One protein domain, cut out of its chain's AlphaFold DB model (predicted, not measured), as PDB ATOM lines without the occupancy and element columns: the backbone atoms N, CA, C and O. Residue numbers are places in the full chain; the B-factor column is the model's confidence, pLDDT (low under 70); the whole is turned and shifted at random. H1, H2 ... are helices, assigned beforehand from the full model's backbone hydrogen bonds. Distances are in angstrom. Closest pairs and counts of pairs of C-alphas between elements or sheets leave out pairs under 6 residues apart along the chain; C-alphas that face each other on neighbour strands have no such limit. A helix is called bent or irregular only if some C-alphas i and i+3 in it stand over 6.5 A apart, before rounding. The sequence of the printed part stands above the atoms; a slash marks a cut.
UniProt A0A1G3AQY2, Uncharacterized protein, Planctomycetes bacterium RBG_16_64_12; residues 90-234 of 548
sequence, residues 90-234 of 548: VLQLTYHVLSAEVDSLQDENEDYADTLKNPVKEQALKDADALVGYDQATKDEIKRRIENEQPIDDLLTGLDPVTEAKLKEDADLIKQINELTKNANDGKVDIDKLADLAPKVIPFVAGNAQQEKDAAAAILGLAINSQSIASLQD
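What this domain is: This is residues 90 to 234 of the 548 residues of an uncharacterized protein of Planctomycetes bacterium RBG_16_64_12 (UniProt A0A1G3AQY2). The long bent helix H1 runs along most of a rod; H3 and H5 pack on its arm H1a, running back the opposite way, and these make a three-helix bundle. H2 folds back beside H1's other arm, H1b, while H4 crosses H3 and forms a helical hairpin with H5. The 145 printed residues hold five named helices, H1 to H5 in order, and no named strand: all helix. The whole is only just loose, close to compact, with a radius of gyration of the C-alphas of 17.9 A and spans of 65 by 29 by 23 A.

Where its parts are: H1, residues 90 to 130, was assigned as one helix by its hydrogen bonds but is bent, with C-alphas 116 and 119 6.5 A apart. H1a, residues 90 to 116, starts at (8.434, -14.308, -11.573) and measures 38.0 A; H1b is residues 119 to 130. H2 is residues 136 to 147, H3 residues 161 to 185, 35.9 A, and H4 residues 191 to 205, only just irregular, with C-alphas 200 and 203 6.6 A apart. H5, residues 209 to 233, 36.0 A, ends at (9.707, -29.719, -3.133).

How they stand to each other: H1a touches H5 at a shallow tilt of 30 degrees, closest at the C-alphas of Tyr 112 and Ala 218, 4.5 A. With residues 105 to 116 alone it touches H3, closest C-alphas Gln 106 and Asn 185, 5.3 A. H1b and H2 form a hairpin, closest C-alphas Leu 125 and Lys 143, 5.8 A. Every O i to N i+4 pair is within hydrogen-bond range in H1a, H1b, H2, H3 and H5; in H4 6 of 11 are.

The domain as a whole: The farthest C-alphas, Val 90 and Gly 133, are 65.6 A apart. The printed part has no cut; the H2 to H3 link, residues 148 to 160, is long. Residues 90 to 94 are under pLDDT 70.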
ATOM      1  N   VAL A  90       7.538 -13.936 -12.690       50.78
ATOM      2  CA  VAL A  90       8.434 -14.308 -11.573       50.78
ATOM      3  C   VAL A  90       8.024 -15.619 -10.906       50.78
ATOM      4  O   VAL A  90       8.887 -16.437 -10.672       50.78
ATOM      5  N   LEU A  91       6.734 -15.901 -10.690       57.25
ATOM      6  CA  LEU A  91       6.304 -17.202 -10.143       57.25
ATOM      7  C   LEU A  91       6.562 -18.373 -11.094       57.25
ATOM      8  O   LEU A  91       7.001 -19.423 -10.643       57.25
ATOM      9  N   GLN A  92       6.303 -18.198 -12.394       60.31
ATOM     10  CA  GLN A  92       6.609 -19.230 -13.387       60.31
ATOM     11  C   GLN A  92       8.113 -19.381 -13.585       60.31
ATOM     12  O   GLN A  92       8.584 -20.504 -13.639       60.31
ATOM     13  N   LEU A  93       8.871 -18.282 -13.642       61.12
ATOM     14  CA  LEU A  93      10.330 -18.327 -13.715       61.12
ATOM     15  C   LEU A  93      10.898 -18.972 -12.455       61.12
ATOM     16  O   LEU A  93      11.746 -19.829 -12.578       61.12
ATOM     17  N   THR A  94      10.398 -18.642 -11.264       66.56
ATOM     18  CA  THR A  94      10.814 -19.293 -10.022       66.56
ATOM     19  C   THR A  94      10.443 -20.766 -10.051       66.56
ATOM     20  O   THR A  94      11.325 -21.571  -9.848       66.56
ATOM     21  N   TYR A  95       9.217 -21.166 -10.395       74.62
ATOM     22  CA  TYR A  95       8.878 -22.591 -10.467       74.62
ATOM     23  C   TYR A  95       9.704 -23.345 -11.519       74.62
ATOM     24  O   TYR A  95      10.179 -24.432 -11.232       74.62
ATOM     25  N   HIS A  96       9.923 -22.762 -12.701       76.44
ATOM     26  CA  HIS A  96      10.763 -23.347 -13.750       76.44
ATOM     27  C   HIS A  96      12.239 -23.410 -13.360       76.44
ATOM     28  O   HIS A  96      12.902 -24.379 -13.695       76.44
ATOM     29  N   VAL A  97      12.752 -22.392 -12.669       74.25
ATOM     30  CA  VAL A  97      14.125 -22.375 -12.155       74.25
ATOM     31  C   VAL A  97      14.262 -23.398 -11.036       74.25
ATOM     32  O   VAL A  97      15.196 -24.176 -11.076       74.25
ATOM     33  N   LEU A  98      13.317 -23.466 -10.094       79.75
ATOM     34  CA  LEU A  98      13.333 -24.458  -9.018       79.75
ATOM     35  C   LEU A  98      13.186 -25.880  -9.574       79.75
ATOM     36  O   LEU A  98      13.876 -26.772  -9.107       79.75
ATOM     37  N   SER A  99      12.326 -26.104 -10.577       83.38
ATOM     38  CA  SER A  99      12.191 -27.422 -11.206       83.38
ATOM     39  C   SER A  99      13.437 -27.797 -12.001       83.38
ATOM     40  O   SER A  99      13.905 -28.915 -11.868       83.38
ATOM     41  N   ALA A 100      14.000 -26.867 -12.781       83.94
ATOM     42  CA  ALA A 100      15.244 -27.105 -13.511       83.94
ATOM     43  C   ALA A 100      16.424 -27.344 -12.560       83.94
ATOM     44  O   ALA A 100      17.289 -28.155 -12.866       83.94
ATOM     45  N   GLU A 101      16.441 -26.678 -11.404       83.44
ATOM     46  CA  GLU A 101      17.426 -26.924 -10.354       83.44
ATOM     47  C   GLU A 101      17.244 -28.319  -9.750       83.44
ATOM     48  O   GLU A 101      18.218 -29.045  -9.612       83.44
ATOM     49  N   VAL A 102      16.009 -28.737  -9.438       87.62
ATOM     50  CA  VAL A 102      15.734 -30.106  -8.961       87.62
ATOM     51  C   VAL A 102      16.174 -31.143  -9.994       87.62
ATOM     52  O   VAL A 102      16.846 -32.096  -9.615       87.62
ATOM     53  N   ASP A 103      15.852 -30.944 -11.274       89.25
ATOM     54  CA  ASP A 103      16.274 -31.840 -12.355       89.25
ATOM     55  C   ASP A 103      17.813 -31.889 -12.452       89.25
ATOM     56  O   ASP A 103      18.393 -32.969 -12.508       89.25
ATOM     57  N   SER A 104      18.492 -30.736 -12.371       87.69
ATOM     58  CA  SER A 104      19.962 -30.658 -12.372       87.69
ATOM     59  C   SER A 104      20.586 -31.387 -11.178       87.69
ATOM     60  O   SER A 104      21.563 -32.109 -11.344       87.69
ATOM     61  N   LEU A 105      20.022 -31.235  -9.976       87.56
ATOM     62  CA  LEU A 105      20.494 -31.925  -8.769       87.56
ATOM     63  C   LEU A 105      20.264 -33.441  -8.854       87.56
ATOM     64  O   LEU A 105      21.055 -34.214  -8.313       87.56
ATOM     65  N   GLN A 106      19.184 -33.871  -9.513       92.12
ATOM     66  CA  GLN A 106      18.910 -35.285  -9.775       92.12
ATOM     67  C   GLN A 106      19.901 -35.875 -10.784       92.12
ATOM     68  O   GLN A 106      20.406 -36.970 -10.547       92.12
ATOM     69  N   ASP A 107      20.233 -35.144 -11.850       92.25
ATOM     70  CA  ASP A 107      21.269 -35.551 -12.806       92.25
ATOM     71  C   ASP A 107      22.645 -35.665 -12.114       92.25
ATOM     72  O   ASP A 107      23.339 -36.669 -12.267       92.25
ATOM     73  N   GLU A 108      23.010 -34.698 -11.263       90.06
ATOM     74  CA  GLU A 108      24.239 -34.761 -10.456       90.06
ATOM     75  C   GLU A 108      24.255 -35.956  -9.489       90.06
ATOM     76  O   GLU A 108      25.297 -36.584  -9.285       90.06
ATOM     77  N   ASN A 109      23.107 -36.313  -8.902       93.12
ATOM     78  CA  ASN A 109      23.004 -37.490  -8.039       93.12
ATOM     79  C   ASN A 109      23.281 -38.795  -8.796       93.12
ATOM     80  O   ASN A 109      23.838 -39.719  -8.199       93.12
ATOM     81  N   GLU A 110      22.917 -38.889 -10.077       95.44
ATOM     82  CA  GLU A 110      23.255 -40.045 -10.916       95.44
ATOM     83  C   GLU A 110      24.766 -40.102 -11.199       95.44
ATOM     84  O   GLU A 110      25.377 -41.163 -11.051       95.44
ATOM     85  N   ASP A 111      25.410 -38.963 -11.474       94.50
ATOM     86  CA  ASP A 111      26.872 -38.886 -11.636       94.50
ATOM     87  C   ASP A 111      27.617 -39.282 -10.344       94.50
ATOM     88  O   ASP A 111      28.620 -40.015 -10.364       94.50
ATOM     89  N   TYR A 112      27.113 -38.849  -9.183       92.88
ATOM     90  CA  TYR A 112      27.622 -39.280  -7.880       92.88
ATOM     91  C   TYR A 112      27.399 -40.774  -7.649       92.88
ATOM     92  O   TYR A 112      28.304 -41.463  -7.169       92.88
ATOM     93  N   ALA A 113      26.233 -41.299  -8.027       94.06
ATOM     94  CA  ALA A 113      25.949 -42.724  -7.947       94.06
ATOM     95  C   ALA A 113      26.958 -43.526  -8.772       94.06
ATOM     96  O   ALA A 113      27.532 -44.487  -8.268       94.06
ATOM     97  N   ASP A 114      27.224 -43.117 -10.008       94.94
ATOM     98  CA  ASP A 114      28.169 -43.793 -10.893       94.94
ATOM     99  C   ASP A 114      29.605 -43.726 -10.363       94.94
ATOM    100  O   ASP A 114      30.326 -44.729 -10.399       94.94
ATOM    101  N   THR A 115      29.999 -42.595  -9.774       94.19
ATOM    102  CA  THR A 115      31.297 -42.439  -9.095       94.19
ATOM    103  C   THR A 115      31.480 -43.466  -7.969       94.19
ATOM    104  O   THR A 115      32.566 -44.026  -7.814       94.19
ATOM    105  N   LEU A 116      30.418 -43.766  -7.215       94.12
ATOM    106  CA  LEU A 116      30.439 -44.751  -6.127       94.12
ATOM    107  C   LEU A 116      30.283 -46.196  -6.624       94.12
ATOM    108  O   LEU A 116      30.931 -47.102  -6.098       94.12
ATOM    109  N   LYS A 117      29.438 -46.428  -7.634       95.19
ATOM    110  CA  LYS A 117      29.123 -47.764  -8.163       95.19
ATOM    111  C   LYS A 117      30.256 -48.351  -8.986       95.19
ATOM    112  O   LYS A 117      30.529 -49.542  -8.858       95.19
ATOM    113  N   ASN A 118      30.904 -47.557  -9.840       95.56
ATOM    114  CA  ASN A 118      31.867 -48.072 -10.815       95.56
ATOM    115  C   ASN A 118      33.044 -48.832 -10.173       95.56
ATOM    116  O   ASN A 118      33.314 -49.947 -10.620       95.56
ATOM    117  N   PRO A 119      33.690 -48.347  -9.092       94.69
ATOM    118  CA  PRO A 119      34.751 -49.099  -8.418       94.69
ATOM    119  C   PRO A 119      34.274 -50.440  -7.840       94.69
ATOM    120  O   PRO A 119      34.955 -51.458  -7.984       94.69
ATOM    121  N   VAL A 120      33.079 -50.463  -7.236       95.50
ATOM    122  CA  VAL A 120      32.461 -51.685  -6.688       95.50
ATOM    123  C   VAL A 120      32.154 -52.671  -7.815       95.50
ATOM    124  O   VAL A 120      32.501 -53.847  -7.739       95.50
ATOM    125  N   LYS A 121      31.573 -52.176  -8.911       96.12
ATOM    126  CA  LYS A 121      31.240 -52.950 -10.109       96.12
ATOM    127  C   LYS A 121      32.482 -53.552 -10.760       96.12
ATOM    128  O   LYS A 121      32.498 -54.741 -11.060       96.12
ATOM    129  N   GLU A 122      33.540 -52.768 -10.951       95.38
ATOM    130  CA  GLU A 122      34.809 -53.255 -11.496       95.38
ATOM    131  C   GLU A 122      35.429 -54.356 -10.629       95.38
ATOM    132  O   GLU A 122      35.971 -55.330 -11.158       95.38
ATOM    133  N   GLN A 123      35.355 -54.213  -9.304       94.75
ATOM    134  CA  GLN A 123      35.860 -55.220  -8.377       94.75
ATOM    135  C   GLN A 123      35.022 -56.504  -8.428       94.75
ATOM    136  O   GLN A 123      35.592 -57.582  -8.606       94.75
ATOM    137  N   ALA A 124      33.694 -56.389  -8.412       93.94
ATOM    138  CA  ALA A 124      32.780 -57.521  -8.534       93.94
ATOM    139  C   ALA A 124      32.975 -58.283  -9.859       93.94
ATOM    140  O   ALA A 124      32.962 -59.514  -9.889       93.94
ATOM    141  N   LEU A 125      33.225 -57.569 -10.965       95.50
ATOM    142  CA  LEU A 125      33.531 -58.178 -12.265       95.50
ATOM    143  C   LEU A 125      34.868 -58.935 -12.255       95.50
ATOM    144  O   LEU A 125      34.944 -60.038 -12.805       95.50
ATOM    145  N   LYS A 126      35.906 -58.390 -11.600       95.25
ATOM    146  CA  LYS A 126      37.194 -59.084 -11.406       95.25
ATOM    147  C   LYS A 126      37.034 -60.343 -10.553       95.25
ATOM    148  O   LYS A 126      37.627 -61.373 -10.871       95.25
ATOM    149  N   ASP A 127      36.229 -60.276  -9.498       93.19
ATOM    150  CA  ASP A 127      35.955 -61.421  -8.630       93.19
ATOM    151  C   ASP A 127      35.136 -62.502  -9.357       93.19
ATOM    152  O   ASP A 127      35.461 -63.687  -9.257       93.19
ATOM    153  N   ALA A 128      34.158 -62.107 -10.181       94.12
ATOM    154  CA  ALA A 128      33.406 -63.015 -11.049       94.12
ATOM    155  C   ALA A 128      34.312 -63.731 -12.073       94.12
ATOM    156  O   ALA A 128      34.138 -64.922 -12.353       94.12
ATOM    157  N   ASP A 129      35.322 -63.039 -12.608       94.44
ATOM    158  CA  ASP A 129      36.342 -63.639 -13.475       94.44
ATOM    159  C   ASP A 129      37.193 -64.689 -12.752       94.44
ATOM    160  O   ASP A 129      37.471 -65.771 -13.293       94.44
ATOM    161  N   ALA A 130      37.568 -64.389 -11.509       93.88
ATOM    162  CA  ALA A 130      38.431 -65.218 -10.680       93.88
ATOM    163  C   ALA A 130      37.753 -66.492 -10.137       93.88
ATOM    164  O   ALA A 130      38.444 -67.347  -9.578       93.88
ATOM    165  N   LEU A 131      36.438 -66.666 -10.329       92.50
ATOM    166  CA  LEU A 131      35.683 -67.828  -9.843       92.50
ATOM    167  C   LEU A 131      36.290 -69.162 -10.309       92.50
ATOM    168  O   LEU A 131      36.447 -69.418 -11.507       92.50
ATOM    169  N   VAL A 132      36.590 -70.058  -9.372       91.12
ATOM    170  CA  VAL A 132      37.088 -71.410  -9.672       91.12
ATOM    171  C   VAL A 132      35.925 -72.403  -9.620       91.12
ATOM    172  O   VAL A 132      35.123 -72.374  -8.695       91.12
ATOM    173  N   GLY A 133      35.835 -73.304 -10.604       85.06
ATOM    174  CA  GLY A 133      34.828 -74.378 -10.628       85.06
ATOM    175  C   GLY A 133      33.535 -74.067 -11.393       85.06
ATOM    176  O   GLY A 133      32.721 -74.967 -11.571       85.06
ATOM    177  N   TYR A 134      33.379 -72.844 -11.901       87.12
ATOM    178  CA  TYR A 134      32.261 -72.430 -12.755       87.12
ATOM    179  C   TYR A 134      32.648 -72.466 -14.236       87.12
ATOM    180  O   TYR A 134      33.785 -72.141 -14.594       87.12
ATOM    181  N   ASP A 135      31.703 -72.848 -15.099       92.62
ATOM    182  CA  ASP A 135      31.889 -72.733 -16.544       92.62
ATOM    183  C   ASP A 135      31.847 -71.265 -17.003       92.62
ATOM    184  O   ASP A 135      31.354 -70.376 -16.305       92.62
ATOM    185  N   GLN A 136      32.410 -70.998 -18.185       94.19
ATOM    186  CA  GLN A 136      32.503 -69.635 -18.713       94.19
ATOM    187  C   GLN A 136      31.122 -69.001 -18.917       94.19
ATOM    188  O   GLN A 136      30.961 -67.814 -18.662       94.19
ATOM    189  N   ALA A 137      30.119 -69.790 -19.313       93.88
ATOM    190  CA  ALA A 137      28.768 -69.291 -19.548       93.88
ATOM    191  C   ALA A 137      28.130 -68.747 -18.264       93.88
ATOM    192  O   ALA A 137      27.490 -67.700 -18.286       93.88
ATOM    193  N   THR A 138      28.343 -69.424 -17.136       92.06
ATOM    194  CA  THR A 138      27.825 -68.975 -15.844       92.06
ATOM    195  C   THR A 138      28.569 -67.736 -15.357       92.06
ATOM    196  O   THR A 138      27.935 -66.809 -14.860       92.06
ATOM    197  N   LYS A 139      29.892 -67.663 -15.558       94.12
ATOM    198  CA  LYS A 139      30.664 -66.443 -15.265       94.12
ATOM    199  C   LYS A 139      30.175 -65.252 -16.085       94.12
ATOM    200  O   LYS A 139      29.967 -64.179 -15.528       94.12
ATOM    201  N   ASP A 140      29.965 -65.446 -17.385       95.06
ATOM    202  CA  ASP A 140      29.476 -64.401 -18.286       95.06
ATOM    203  C   ASP A 140      28.066 -63.942 -17.890       95.06
ATOM    204  O   ASP A 140      27.778 -62.751 -17.922       95.06
ATOM    205  N   GLU A 141      27.202 -64.860 -17.450       96.00
ATOM    206  CA  GLU A 141      25.868 -64.527 -16.944       96.00
ATOM    207  C   GLU A 141      25.926 -63.756 -15.613       96.00
ATOM    208  O   GLU A 141      25.223 -62.758 -15.470       96.00
ATOM    209  N   ILE A 142      26.796 -64.142 -14.667       93.69
ATOM    210  CA  ILE A 142      27.025 -63.381 -13.424       93.69
ATOM    211  C   ILE A 142      27.498 -61.964 -13.757       93.69
ATOM    212  O   ILE A 142      26.920 -60.995 -13.266       93.69
ATOM    213  N   LYS A 143      28.495 -61.824 -14.641       95.88
ATOM    214  CA  LYS A 143      28.983 -60.515 -15.091       95.88
ATOM    215  C   LYS A 143      27.892 -59.698 -15.757       95.88
ATOM    216  O   LYS A 143      27.707 -58.546 -15.392       95.88
ATOM    217  N   ARG A 144      27.126 -60.295 -16.674       96.81
ATOM    218  CA  ARG A 144      26.001 -59.636 -17.342       96.81
ATOM    219  C   ARG A 144      24.986 -59.131 -16.320       96.81
ATOM    220  O   ARG A 144      24.438 -58.045 -16.490       96.81
ATOM    221  N   ARG A 145      24.707 -59.892 -15.261       96.56
ATOM    222  CA  ARG A 145      23.788 -59.460 -14.202       96.56
ATOM    223  C   ARG A 145      24.376 -58.353 -13.330       96.56
ATOM    224  O   ARG A 145      23.664 -57.387 -13.099       96.56
ATOM    225  N   ILE A 146      25.654 -58.414 -12.951       94.12
ATOM    226  CA  ILE A 146      26.360 -57.306 -12.274       94.12
ATOM    227  C   ILE A 146      26.353 -56.044 -13.154       94.12
ATOM    228  O   ILE A 146      26.075 -54.946 -12.680       94.12
ATOM    229  N   GLU A 147      26.596 -56.192 -14.459       93.69
ATOM    230  CA  GLU A 147      26.603 -55.097 -15.431       93.69
ATOM    231  C   GLU A 147      25.260 -54.383 -15.544       93.69
ATOM    232  O   GLU A 147      25.237 -53.158 -15.654       93.69
ATOM    233  N   ASN A 148      24.175 -55.155 -15.489       94.75
ATOM    234  CA  ASN A 148      22.798 -54.681 -15.589       94.75
ATOM    235  C   ASN A 148      22.123 -54.497 -14.218       94.75
ATOM    236  O   ASN A 148      20.899 -54.391 -14.167       94.75
ATOM    237  N   GLU A 149      22.893 -54.523 -13.124       94.25
ATOM    238  CA  GLU A 149      22.404 -54.332 -11.750       94.25
ATOM    239  C   GLU A 149      21.250 -55.297 -11.370       94.25
ATOM    240  O   GLU A 149      20.318 -54.959 -10.639       94.25
ATOM    241  N   GLN A 150      21.291 -56.529 -11.894       94.06
ATOM    242  CA  GLN A 150      20.309 -57.590 -11.650       94.06
ATOM    243  C   GLN A 150      20.735 -58.490 -10.475       94.06
ATOM    244  O   GLN A 150      21.929 -58.736 -10.300       94.06
ATOM    245  N   PRO A 151      19.786 -59.066  -9.706       91.38
ATOM    246  CA  PRO A 151      20.106 -60.020  -8.642       91.38
ATOM    247  C   PRO A 151      20.897 -61.230  -9.158       91.38
ATOM    248  O   PRO A 151      20.567 -61.786 -10.211       91.38
ATOM    249  N   ILE A 152      21.904 -61.656  -8.391       93.44
ATOM    250  CA  ILE A 152      22.771 -62.800  -8.718       93.44
ATOM    251  C   ILE A 152      22.604 -63.997  -7.771       93.44
ATOM    252  O   ILE A 152      23.214 -65.031  -8.019       93.44
ATOM    253  N   ASP A 153      21.779 -63.897  -6.718       93.25
ATOM    254  CA  ASP A 153      21.660 -64.914  -5.653       93.25
ATOM    255  C   ASP A 153      21.415 -66.346  -6.173       93.25
ATOM    256  O   ASP A 153      21.954 -67.311  -5.637       93.25
ATOM    257  N   ASP A 154      20.607 -66.499  -7.225       93.06
ATOM    258  CA  ASP A 154      20.294 -67.789  -7.848       93.06
ATOM    259  C   ASP A 154      21.505 -68.421  -8.550       93.06
ATOM    260  O   ASP A 154      21.627 -69.647  -8.590       93.06
ATOM    261  N   LEU A 155      22.416 -67.592  -9.061       89.88
ATOM    262  CA  LEU A 155      23.609 -68.010  -9.798       89.88
ATOM    263  C   LEU A 155      24.805 -68.328  -8.899       89.88
ATOM    264  O   LEU A 155      25.756 -68.948  -9.367       89.88
ATOM    265  N   LEU A 156      24.773 -67.908  -7.633       90.50
ATOM    266  CA  LEU A 156      25.870 -68.138  -6.687       90.50
ATOM    267  C   LEU A 156      25.788 -69.509  -5.991       90.50
ATOM    268  O   LEU A 156      26.704 -69.897  -5.263       90.50
ATOM    269  N   THR A 157      24.710 -70.269  -6.218       88.81
ATOM    270  CA  THR A 157      24.480 -71.555  -5.550       88.81
ATOM    271  C   THR A 157      25.568 -72.587  -5.870       88.81
ATOM    272  O   THR A 157      25.710 -73.054  -6.996       88.81
ATOM    273  N   GLY A 158      26.316 -73.004  -4.842       83.50
ATOM    274  CA  GLY A 158      27.394 -73.995  -4.967       83.50
ATOM    275  C   GLY A 158      28.801 -73.400  -5.064       83.50
ATOM    276  O   GLY A 158      29.753 -74.155  -5.264       83.50
ATOM    277  N   LEU A 159      28.947 -72.078  -4.910       84.38
ATOM    278  CA  LEU A 159      30.240 -71.456  -4.619       84.38
ATOM    279  C   LEU A 159      30.764 -71.868  -3.240       84.38
ATOM    280  O   LEU A 159      30.024 -72.347  -2.376       84.38
ATOM    281  N   ASP A 160      32.068 -71.684  -3.025       90.06
ATOM    282  CA  ASP A 160      32.574 -71.722  -1.663       90.06
ATOM    283  C   ASP A 160      31.976 -70.542  -0.862       90.06
ATOM    284  O   ASP A 160      31.790 -69.455  -1.419       90.06
ATOM    285  N   PRO A 161      31.692 -70.720   0.442       89.56
ATOM    286  CA  PRO A 161      30.965 -69.718   1.218       89.56
ATOM    287  C   PRO A 161      31.636 -68.341   1.290       89.56
ATOM    288  O   PRO A 161      30.953 -67.351   1.535       89.56
ATOM    289  N   VAL A 162      32.961 -68.265   1.119       89.62
ATOM    290  CA  VAL A 162      33.700 -66.997   1.203       89.62
ATOM    291  C   VAL A 162      33.494 -66.194  -0.075       89.62
ATOM    292  O   VAL A 162      33.161 -65.013  -0.011       89.62
ATOM    293  N   THR A 163      33.646 -66.837  -1.230       89.44
ATOM    294  CA  THR A 163      33.443 -66.195  -2.531       89.44
ATOM    295  C   THR A 163      31.978 -65.834  -2.773       89.44
ATOM    296  O   THR A 163      31.691 -64.750  -3.281       89.44
ATOM    297  N   GLU A 164      31.049 -66.705  -2.362       91.38
ATOM    298  CA  GLU A 164      29.609 -66.416  -2.378       91.38
ATOM    299  C   GLU A 164      29.288 -65.162  -1.560       91.38
ATOM    300  O   GLU A 164      28.642 -64.245  -2.066       91.38
ATOM    301  N   ALA A 165      29.777 -65.099  -0.315       91.88
ATOM    302  CA  ALA A 165      29.548 -63.960   0.564       91.88
ATOM    303  C   ALA A 165      30.120 -62.662  -0.017       91.88
ATOM    304  O   ALA A 165      29.443 -61.640   0.043       91.88
ATOM    305  N   LYS A 166      31.313 -62.710  -0.623       93.19
ATOM    306  CA  LYS A 166      31.953 -61.534  -1.225       93.19
ATOM    307  C   LYS A 166      31.159 -60.980  -2.413       93.19
ATOM    308  O   LYS A 166      30.809 -59.808  -2.413       93.19
ATOM    309  N   LEU A 167      30.818 -61.816  -3.399       92.50
ATOM    310  CA  LEU A 167      30.040 -61.365  -4.565       92.50
ATOM    311  C   LEU A 167      28.647 -60.866  -4.170       92.50
ATOM    312  O   LEU A 167      28.126 -59.930  -4.775       92.50
ATOM    313  N   LYS A 168      28.048 -61.485  -3.148       93.19
ATOM    314  CA  LYS A 168      26.783 -61.028  -2.582       93.19
ATOM    315  C   LYS A 168      26.919 -59.666  -1.902       93.19
ATOM    316  O   LYS A 168      26.075 -58.810  -2.137       93.19
ATOM    317  N   GLU A 169      27.968 -59.457  -1.108       94.31
ATOM    318  CA  GLU A 169      28.257 -58.175  -0.463       94.31
ATOM    319  C   GLU A 169      28.436 -57.052  -1.495       94.31
ATOM    320  O   GLU A 169      27.801 -56.005  -1.362       94.31
ATOM    321  N   ASP A 170      29.200 -57.293  -2.564       93.25
ATOM    322  CA  ASP A 170      29.408 -56.315  -3.640       93.25
ATOM    323  C   ASP A 170      28.092 -55.980  -4.373       93.25
ATOM    324  O   ASP A 170      27.776 -54.810  -4.610       93.25
ATOM    325  N   ALA A 171      27.283 -56.994  -4.704       92.62
ATOM    326  CA  ALA A 171      25.985 -56.801  -5.355       92.62
ATOM    327  C   ALA A 171      24.979 -56.066  -4.446       92.62
ATOM    328  O   ALA A 171      24.259 -55.171  -4.901       92.62
ATOM    329  N   ASP A 172      24.953 -56.401  -3.154       94.00
ATOM    330  CA  ASP A 172      24.130 -55.723  -2.152       94.00
ATOM    331  C   ASP A 172      24.586 -54.273  -1.930       94.00
ATOM    332  O   ASP A 172      23.752 -53.409  -1.639       94.00
ATOM    333  N   LEU A 173      25.882 -53.978  -2.078       95.06
ATOM    334  CA  LEU A 173      26.419 -52.620  -1.996       95.06
ATOM    335  C   LEU A 173      25.984 -51.765  -3.194       95.06
ATOM    336  O   LEU A 173      25.509 -50.650  -2.988       95.06
ATOM    337  N   ILE A 174      26.042 -52.291  -4.424       94.44
ATOM    338  CA  ILE A 174      25.518 -51.602  -5.624       94.44
ATOM    339  C   ILE A 174      24.030 -51.271  -5.443       94.44
ATOM    340  O   ILE A 174      23.592 -50.147  -5.695       94.44
ATOM    341  N   LYS A 175      23.250 -52.230  -4.932       94.50
ATOM    342  CA  LYS A 175      21.828 -52.025  -4.632       94.50
ATOM    343  C   LYS A 175      21.601 -50.947  -3.566       94.50
ATOM    344  O   LYS A 175      20.686 -50.142  -3.724       94.50
ATOM    345  N   GLN A 176      22.410 -50.922  -2.503       94.69
ATOM    346  CA  GLN A 176      22.355 -49.877  -1.473       94.69
ATOM    347  C   GLN A 176      22.654 -48.490  -2.053       94.69
ATOM    348  O   GLN A 176      21.942 -47.547  -1.714       94.69
ATOM    349  N   ILE A 177      23.644 -48.368  -2.947       95.25
ATOM    350  CA  ILE A 177      23.952 -47.099  -3.626       95.25
ATOM    351  C   ILE A 177      22.747 -46.641  -4.459       95.25
ATOM    352  O   ILE A 177      22.292 -45.519  -4.281       95.25
ATOM    353  N   ASN A 178      22.151 -47.520  -5.270       94.69
ATOM    354  CA  ASN A 178      20.957 -47.185  -6.058       94.69
ATOM    355  C   ASN A 178      19.748 -46.773  -5.199       94.69
ATOM    356  O   ASN A 178      19.012 -45.851  -5.551       94.69
ATOM    357  N   GLU A 179      19.511 -47.460  -4.076       94.81
ATOM    358  CA  GLU A 179      18.446 -47.080  -3.144       94.81
ATOM    359  C   GLU A 179      18.720 -45.703  -2.526       94.81
ATOM    360  O   GLU A 179      17.799 -44.896  -2.399       94.81
ATOM    361  N   LEU A 180      19.979 -45.412  -2.183       93.50
ATOM    362  CA  LEU A 180      20.387 -44.114  -1.661       93.50
ATOM    363  C   LEU A 180      20.211 -43.002  -2.702       93.50
ATOM    364  O   LEU A 180      19.620 -41.983  -2.368       93.50
ATOM    365  N   THR A 181      20.639 -43.211  -3.949       94.81
ATOM    366  CA  THR A 181      20.456 -42.260  -5.059       94.81
ATOM    367  C   THR A 181      18.982 -41.976  -5.309       94.81
ATOM    368  O   THR A 181      18.575 -40.820  -5.383       94.81
ATOM    369  N   LYS A 182      18.142 -43.016  -5.333       95.38
ATOM    370  CA  LYS A 182      16.691 -42.837  -5.441       95.38
ATOM    371  C   LYS A 182      16.137 -42.011  -4.280       95.38
ATOM    372  O   LYS A 182      15.338 -41.106  -4.499       95.38
ATOM    373  N   ASN A 183      16.556 -42.314  -3.051       93.94
ATOM    374  CA  ASN A 183      16.146 -41.535  -1.889       93.94
ATOM    375  C   ASN A 183      16.645 -40.086  -1.986       93.94
ATOM    376  O   ASN A 183      15.906 -39.193  -1.594       93.94
ATOM    377  N   ALA A 184      17.834 -39.835  -2.540       92.19
ATOM    378  CA  ALA A 184      18.356 -38.487  -2.772       92.19
ATOM    379  C   ALA A 184      17.511 -37.711  -3.781       92.19
ATOM    380  O   ALA A 184      17.098 -36.590  -3.495       92.19
ATOM    381  N   ASN A 185      17.143 -38.346  -4.892       93.25
ATOM    382  CA  ASN A 185      16.268 -37.762  -5.911       93.25
ATOM    383  C   ASN A 185      14.856 -37.451  -5.383       93.25
ATOM    384  O   ASN A 185      14.198 -36.538  -5.883       93.25
ATOM    385  N   ASP A 186      14.413 -38.177  -4.353       92.44
ATOM    386  CA  ASP A 186      13.145 -37.961  -3.649       92.44
ATOM    387  C   ASP A 186      13.261 -37.004  -2.442       92.44
ATOM    388  O   ASP A 186      12.269 -36.805  -1.737       92.44
ATOM    389  N   GLY A 187      14.453 -36.473  -2.149       91.00
ATOM    390  CA  GLY A 187      14.710 -35.626  -0.984       91.00
ATOM    391  C   GLY A 187      14.598 -36.338   0.375       91.00
ATOM    392  O   GLY A 187      14.231 -35.736   1.380       91.00
ATOM    393  N   LYS A 188      14.865 -37.645   0.426       94.50
ATOM    394  CA  LYS A 188      14.621 -38.536   1.580       94.50
ATOM    395  C   LYS A 188      15.862 -39.302   2.038       94.50
ATOM    396  O   LYS A 188      15.730 -40.386   2.612       94.50
ATOM    397  N   VAL A 189      17.066 -38.799   1.766       91.88
ATOM    398  CA  VAL A 189      18.293 -39.427   2.274       91.88
ATOM    399  C   VAL A 189      18.282 -39.458   3.797       91.88
ATOM    400  O   VAL A 189      18.067 -38.454   4.470       91.88
ATOM    401  N   ASP A 190      18.554 -40.645   4.326       89.38
ATOM    402  CA  ASP A 190      18.827 -40.868   5.735       89.38
ATOM    403  C   ASP A 190      20.341 -40.749   5.955       89.38
ATOM    404  O   ASP A 190      21.121 -41.538   5.410       89.38
ATOM    405  N   ILE A 191      20.751 -39.744   6.729       83.50
ATOM    406  CA  ILE A 191      22.162 -39.450   7.004       83.50
ATOM    407  C   ILE A 191      22.861 -40.644   7.664       83.50
ATOM    408  O   ILE A 191      24.023 -40.907   7.355       83.50
ATOM    409  N   ASP A 192      22.171 -41.402   8.521       86.38
ATOM    410  CA  ASP A 192      22.780 -42.559   9.181       86.38
ATOM    411  C   ASP A 192      23.068 -43.674   8.156       86.38
ATOM    412  O   ASP A 192      24.145 -44.270   8.174       86.38
ATOM    413  N   LYS A 193      22.180 -43.886   7.170       89.56
ATOM    414  CA  LYS A 193      22.432 -44.835   6.066       89.56
ATOM    415  C   LYS A 193      23.599 -44.407   5.178       89.56
ATOM    416  O   LYS A 193      24.332 -45.252   4.669       89.56
ATOM    417  N   LEU A 194      23.756 -43.103   4.974       87.69
ATOM    418  CA  LEU A 194      24.838 -42.527   4.181       87.69
ATOM    419  C   LEU A 194      26.189 -42.664   4.908       87.69
ATOM    420  O   LEU A 194      27.188 -43.051   4.297       87.69
ATOM    421  N   ALA A 195      26.202 -42.463   6.229       85.81
ATOM    422  CA  ALA A 195      27.358 -42.726   7.083       85.81
ATOM    423  C   ALA A 195      27.734 -44.220   7.127       85.81
ATOM    424  O   ALA A 195      28.920 -44.544   7.107       85.81
ATOM    425  N   ASP A 196      26.748 -45.124   7.113       89.81
ATOM    426  CA  ASP A 196      26.963 -46.578   7.043       89.81
ATOM    427  C   ASP A 196      27.493 -47.049   5.676       89.81
ATOM    428  O   ASP A 196      28.126 -48.107   5.583       89.81
ATOM    429  N   LEU A 197      27.236 -46.290   4.606       90.38
ATOM    430  CA  LEU A 197      27.682 -46.612   3.251       90.38
ATOM    431  C   LEU A 197      29.170 -46.298   3.047       90.38
ATOM    432  O   LEU A 197      29.889 -47.096   2.442       90.38
ATOM    433  N   ALA A 198      29.644 -45.168   3.577       88.75
ATOM    434  CA  ALA A 198      31.025 -44.711   3.421       88.75
ATOM    435  C   ALA A 198      32.088 -45.790   3.736       88.75
ATOM    436  O   ALA A 198      32.900 -46.082   2.853       88.75
ATOM    437  N   PRO A 199      32.088 -46.463   4.908       90.44
ATOM    438  CA  PRO A 199      33.087 -47.491   5.217       90.44
ATOM    439  C   PRO A 199      33.009 -48.724   4.308       90.44
ATOM    440  O   PRO A 199      33.991 -49.459   4.222       90.44
ATOM    441  N   LYS A 200      31.879 -48.953   3.623       93.44
ATOM    442  CA  LYS A 200      31.713 -50.062   2.674       93.44
ATOM    443  C   LYS A 200      32.266 -49.722   1.295       93.44
ATOM    444  O   LYS A 200      32.806 -50.604   0.649       93.44
ATOM    445  N   VAL A 201      32.180 -48.465   0.854       91.88
ATOM    446  CA  VAL A 201      32.694 -48.036  -0.463       91.88
ATOM    447  C   VAL A 201      34.204 -47.770  -0.432       91.88
ATOM    448  O   VAL A 201      34.900 -48.076  -1.399       91.88
ATOM    449  N   ILE A 202      34.739 -47.262   0.686       87.56
ATOM    450  CA  ILE A 202      36.164 -46.899   0.825       87.56
ATOM    451  C   ILE A 202      37.135 -48.013   0.383       87.56
ATOM    452  O   ILE A 202      38.057 -47.705  -0.372       87.56
ATOM    453  N   PRO A 203      36.961 -49.295   0.767       93.44
ATOM    454  CA  PRO A 203      37.863 -50.368   0.342       93.44
ATOM    455  C   PRO A 203      38.009 -50.523  -1.178       93.44
ATOM    456  O   PRO A 203      39.050 -50.996  -1.630       93.44
ATOM    457  N   PHE A 204      37.009 -50.114  -1.965       91.44
ATOM    458  CA  PHE A 204      37.010 -50.230  -3.429       91.44
ATOM    459  C   PHE A 204      37.763 -49.097  -4.130       91.44
ATOM    460  O   PHE A 204      38.187 -49.252  -5.272       91.44
ATOM    461  N   VAL A 205      37.950 -47.970  -3.443       89.06
ATOM    462  CA  VAL A 205      38.715 -46.810  -3.931       89.06
ATOM    463  C   VAL A 205      40.067 -46.660  -3.225       89.06
ATOM    464  O   VAL A 205      40.888 -45.829  -3.618       89.06
ATOM    465  N   ALA A 206      40.316 -47.488  -2.205       84.88
ATOM    466  CA  ALA A 206      41.498 -47.429  -1.362       84.88
ATOM    467  C   ALA A 206      42.799 -47.572  -2.165       84.88
ATOM    468  O   ALA A 206      42.960 -48.465  -2.999       84.88
ATOM    469  N   GLY A 207      43.769 -46.709  -1.866       83.81
ATOM    470  CA  GLY A 207      45.073 -46.711  -2.537       83.81
ATOM    471  C   GLY A 207      45.130 -45.837  -3.791       83.81
ATOM    472  O   GLY A 207      46.207 -45.679  -4.372       83.81
ATOM    473  N   ASN A 208      44.016 -45.199  -4.160       89.62
ATOM    474  CA  ASN A 208      43.983 -44.088  -5.097       89.62
ATOM    475  C   ASN A 208      43.413 -42.847  -4.402       89.62
ATOM    476  O   ASN A 208      42.203 -42.661  -4.302       89.62
ATOM    477  N   ALA A 209      44.309 -41.956  -3.977       84.06
ATOM    478  CA  ALA A 209      43.942 -40.746  -3.248       84.06
ATOM    479  C   ALA A 209      42.959 -39.833  -4.006       84.06
ATOM    480  O   ALA A 209      42.293 -39.024  -3.368       84.06
ATOM    481  N   GLN A 210      42.879 -39.909  -5.340       87.50
ATOM    482  CA  GLN A 210      41.887 -39.148  -6.101       87.50
ATOM    483  C   GLN A 210      40.508 -39.815  -6.041       87.50
ATOM    484  O   GLN A 210      39.544 -39.141  -5.713       87.50
ATOM    485  N   GLN A 211      40.420 -41.132  -6.251       86.50
ATOM    486  CA  GLN A 211      39.144 -41.860  -6.167       86.50
ATOM    487  C   GLN A 211      38.552 -41.839  -4.755       86.50
ATOM    488  O   GLN A 211      37.340 -41.747  -4.605       86.50
ATOM    489  N   GLU A 212      39.394 -41.872  -3.719       84.88
ATOM    490  CA  GLU A 212      38.948 -41.634  -2.344       84.88
ATOM    491  C   GLU A 212      38.301 -40.245  -2.232       84.88
ATOM    492  O   GLU A 212      37.172 -40.125  -1.773       84.88
ATOM    493  N   LYS A 213      38.961 -39.185  -2.717       84.06
ATOM    494  CA  LYS A 213      38.381 -37.831  -2.693       84.06
ATOM    495  C   LYS A 213      37.064 -37.739  -3.459       84.06
ATOM    496  O   LYS A 213      36.126 -37.139  -2.940       84.06
ATOM    497  N   ASP A 214      37.000 -38.334  -4.645       87.56
ATOM    498  CA  ASP A 214      35.814 -38.310  -5.500       87.56
ATOM    499  C   ASP A 214      34.649 -39.070  -4.841       87.56
ATOM    500  O   ASP A 214      33.521 -38.584  -4.842       87.56
ATOM    501  N   ALA A 215      34.916 -40.203  -4.178       87.94
ATOM    502  CA  ALA A 215      33.907 -40.947  -3.426       87.94
ATOM    503  C   ALA A 215      33.380 -40.167  -2.208       87.94
ATOM    504  O   ALA A 215      32.173 -40.146  -1.973       87.94
ATOM    505  N   ALA A 216      34.249 -39.487  -1.449       85.00
ATOM    506  CA  ALA A 216      33.794 -38.593  -0.375       85.00
ATOM    507  C   ALA A 216      32.918 -37.462  -0.918       85.00
ATOM    508  O   ALA A 216      31.861 -37.187  -0.353       85.00
ATOM    509  N   ALA A 217      33.351 -36.822  -2.007       85.62
ATOM    510  CA  ALA A 217      32.605 -35.741  -2.637       85.62
ATOM    511  C   ALA A 217      31.233 -36.221  -3.132       85.62
ATOM    512  O   ALA A 217      30.245 -35.540  -2.897       85.62
ATOM    513  N   ALA A 218      31.156 -37.413  -3.729       90.50
ATOM    514  CA  ALA A 218      29.905 -38.003  -4.196       90.50
ATOM    515  C   ALA A 218      28.937 -38.336  -3.049       90.50
ATOM    516  O   ALA A 218      27.755 -38.010  -3.116       90.50
ATOM    517  N   ILE A 219      29.436 -38.938  -1.964       88.62
ATOM    518  CA  ILE A 219      28.626 -39.223  -0.771       88.62
ATOM    519  C   ILE A 219      28.081 -37.920  -0.170       88.62
ATOM    520  O   ILE A 219      26.906 -37.838   0.181       88.62
ATOM    521  N   LEU A 220      28.922 -36.891  -0.072       84.12
ATOM    522  CA  LEU A 220      28.516 -35.592   0.446       84.12
ATOM    523  C   LEU A 220      27.511 -34.887  -0.474       84.12
ATOM    524  O   LEU A 220      26.518 -34.343   0.007       84.12
ATOM    525  N   GLY A 221      27.752 -34.940  -1.783       86.69
ATOM    526  CA  GLY A 221      26.881 -34.382  -2.809       86.69
ATOM    527  C   GLY A 221      25.475 -34.971  -2.744       86.69
ATOM    528  O   GLY A 221      24.513 -34.215  -2.670       86.69
ATOM    529  N   LEU A 222      25.342 -36.299  -2.618       88.94
ATOM    530  CA  LEU A 222      24.041 -36.961  -2.434       88.94
ATOM    531  C   LEU A 222      23.284 -36.447  -1.196       88.94
ATOM    532  O   LEU A 222      22.066 -36.261  -1.245       88.94
ATOM    533  N   ALA A 223      23.984 -36.218  -0.079       87.50
ATOM    534  CA  ALA A 223      23.370 -35.710   1.147       87.50
ATOM    535  C   ALA A 223      22.860 -34.271   0.975       87.50
ATOM    536  O   ALA A 223      21.718 -33.973   1.336       87.50
ATOM    537  N   ILE A 224      23.699 -33.396   0.409       83.19
ATOM    538  CA  ILE A 224      23.373 -31.987   0.166       83.19
ATOM    539  C   ILE A 224      22.218 -31.895  -0.834       83.19
ATOM    540  O   ILE A 224      21.170 -31.353  -0.489       83.19
ATOM    541  N   ASN A 225      22.354 -32.516  -2.009       87.38
ATOM    542  CA  ASN A 225      21.353 -32.478  -3.074       87.38
ATOM    543  C   ASN A 225      20.004 -33.032  -2.602       87.38
ATOM    544  O   ASN A 225      18.964 -32.457  -2.916       87.38
ATOM    545  N   SER A 226      19.988 -34.088  -1.781       89.00
ATOM    546  CA  SER A 226      18.747 -34.584  -1.177       89.00
ATOM    547  C   SER A 226      18.056 -33.532  -0.308       89.00
ATOM    548  O   SER A 226      16.844 -33.350  -0.407       89.00
ATOM    549  N   GLN A 227      18.784 -32.847   0.576       84.44
ATOM    550  CA  GLN A 227      18.179 -31.826   1.432       84.44
ATOM    551  C   GLN A 227      17.688 -30.632   0.606       84.44
ATOM    552  O   GLN A 227      16.610 -30.088   0.868       84.44
ATOM    553  N   SER A 228      18.454 -30.252  -0.416       81.75
ATOM    554  CA  SER A 228      18.088 -29.228  -1.386       81.75
ATOM    555  C   SER A 228      16.772 -29.571  -2.071       81.75
ATOM    556  O   SER A 228      15.832 -28.781  -2.027       81.75
ATOM    557  N   ILE A 229      16.664 -30.781  -2.622       87.25
ATOM    558  CA  ILE A 229      15.451 -31.276  -3.273       87.25
ATOM    559  C   ILE A 229      14.269 -31.263  -2.297       87.25
ATOM    560  O   ILE A 229      13.216 -30.739  -2.650       87.25
ATOM    561  N   ALA A 230      14.441 -31.749  -1.063       87.56
ATOM    562  CA  ALA A 230      13.385 -31.724  -0.046       87.56
ATOM    563  C   ALA A 230      12.893 -30.293   0.239       87.56
ATOM    564  O   ALA A 230      11.695 -30.012   0.208       87.56
ATOM    565  N   SER A 231      13.832 -29.364   0.437       82.94
ATOM    566  CA  SER A 231      13.543 -27.955   0.725       82.94
ATOM    567  C   SER A 231      12.824 -27.261  -0.435       82.94
ATOM    568  O   SER A 231      11.980 -26.393  -0.212       82.94
ATOM    569  N   LEU A 232      13.149 -27.639  -1.673       86.06
ATOM    570  CA  LEU A 232      12.540 -27.100  -2.888       86.06
ATOM    571  C   LEU A 232      11.156 -27.710  -3.162       86.06
ATOM    572  O   LEU A 232      10.248 -26.991  -3.579       86.06
ATOM    573  N   GLN A 233      10.973 -29.009  -2.914       87.56
ATOM    574  CA  GLN A 233       9.707 -29.719  -3.133       87.56
ATOM    575  C   GLN A 233       8.625 -29.322  -2.123       87.56
ATOM    576  O   GLN A 233       7.460 -29.186  -2.501       87.56
ATOM    577  N   ASP A 234       9.008 -29.074  -0.869       86.38
ATOM    578  CA  ASP A 234       8.093 -28.654   0.199       86.38
ATOM    579  C   ASP A 234       7.835 -27.135   0.219       86.38
ATOM    580  O   ASP A 234       7.179 -26.617   1.128       86.38
TER     581      ASP A 234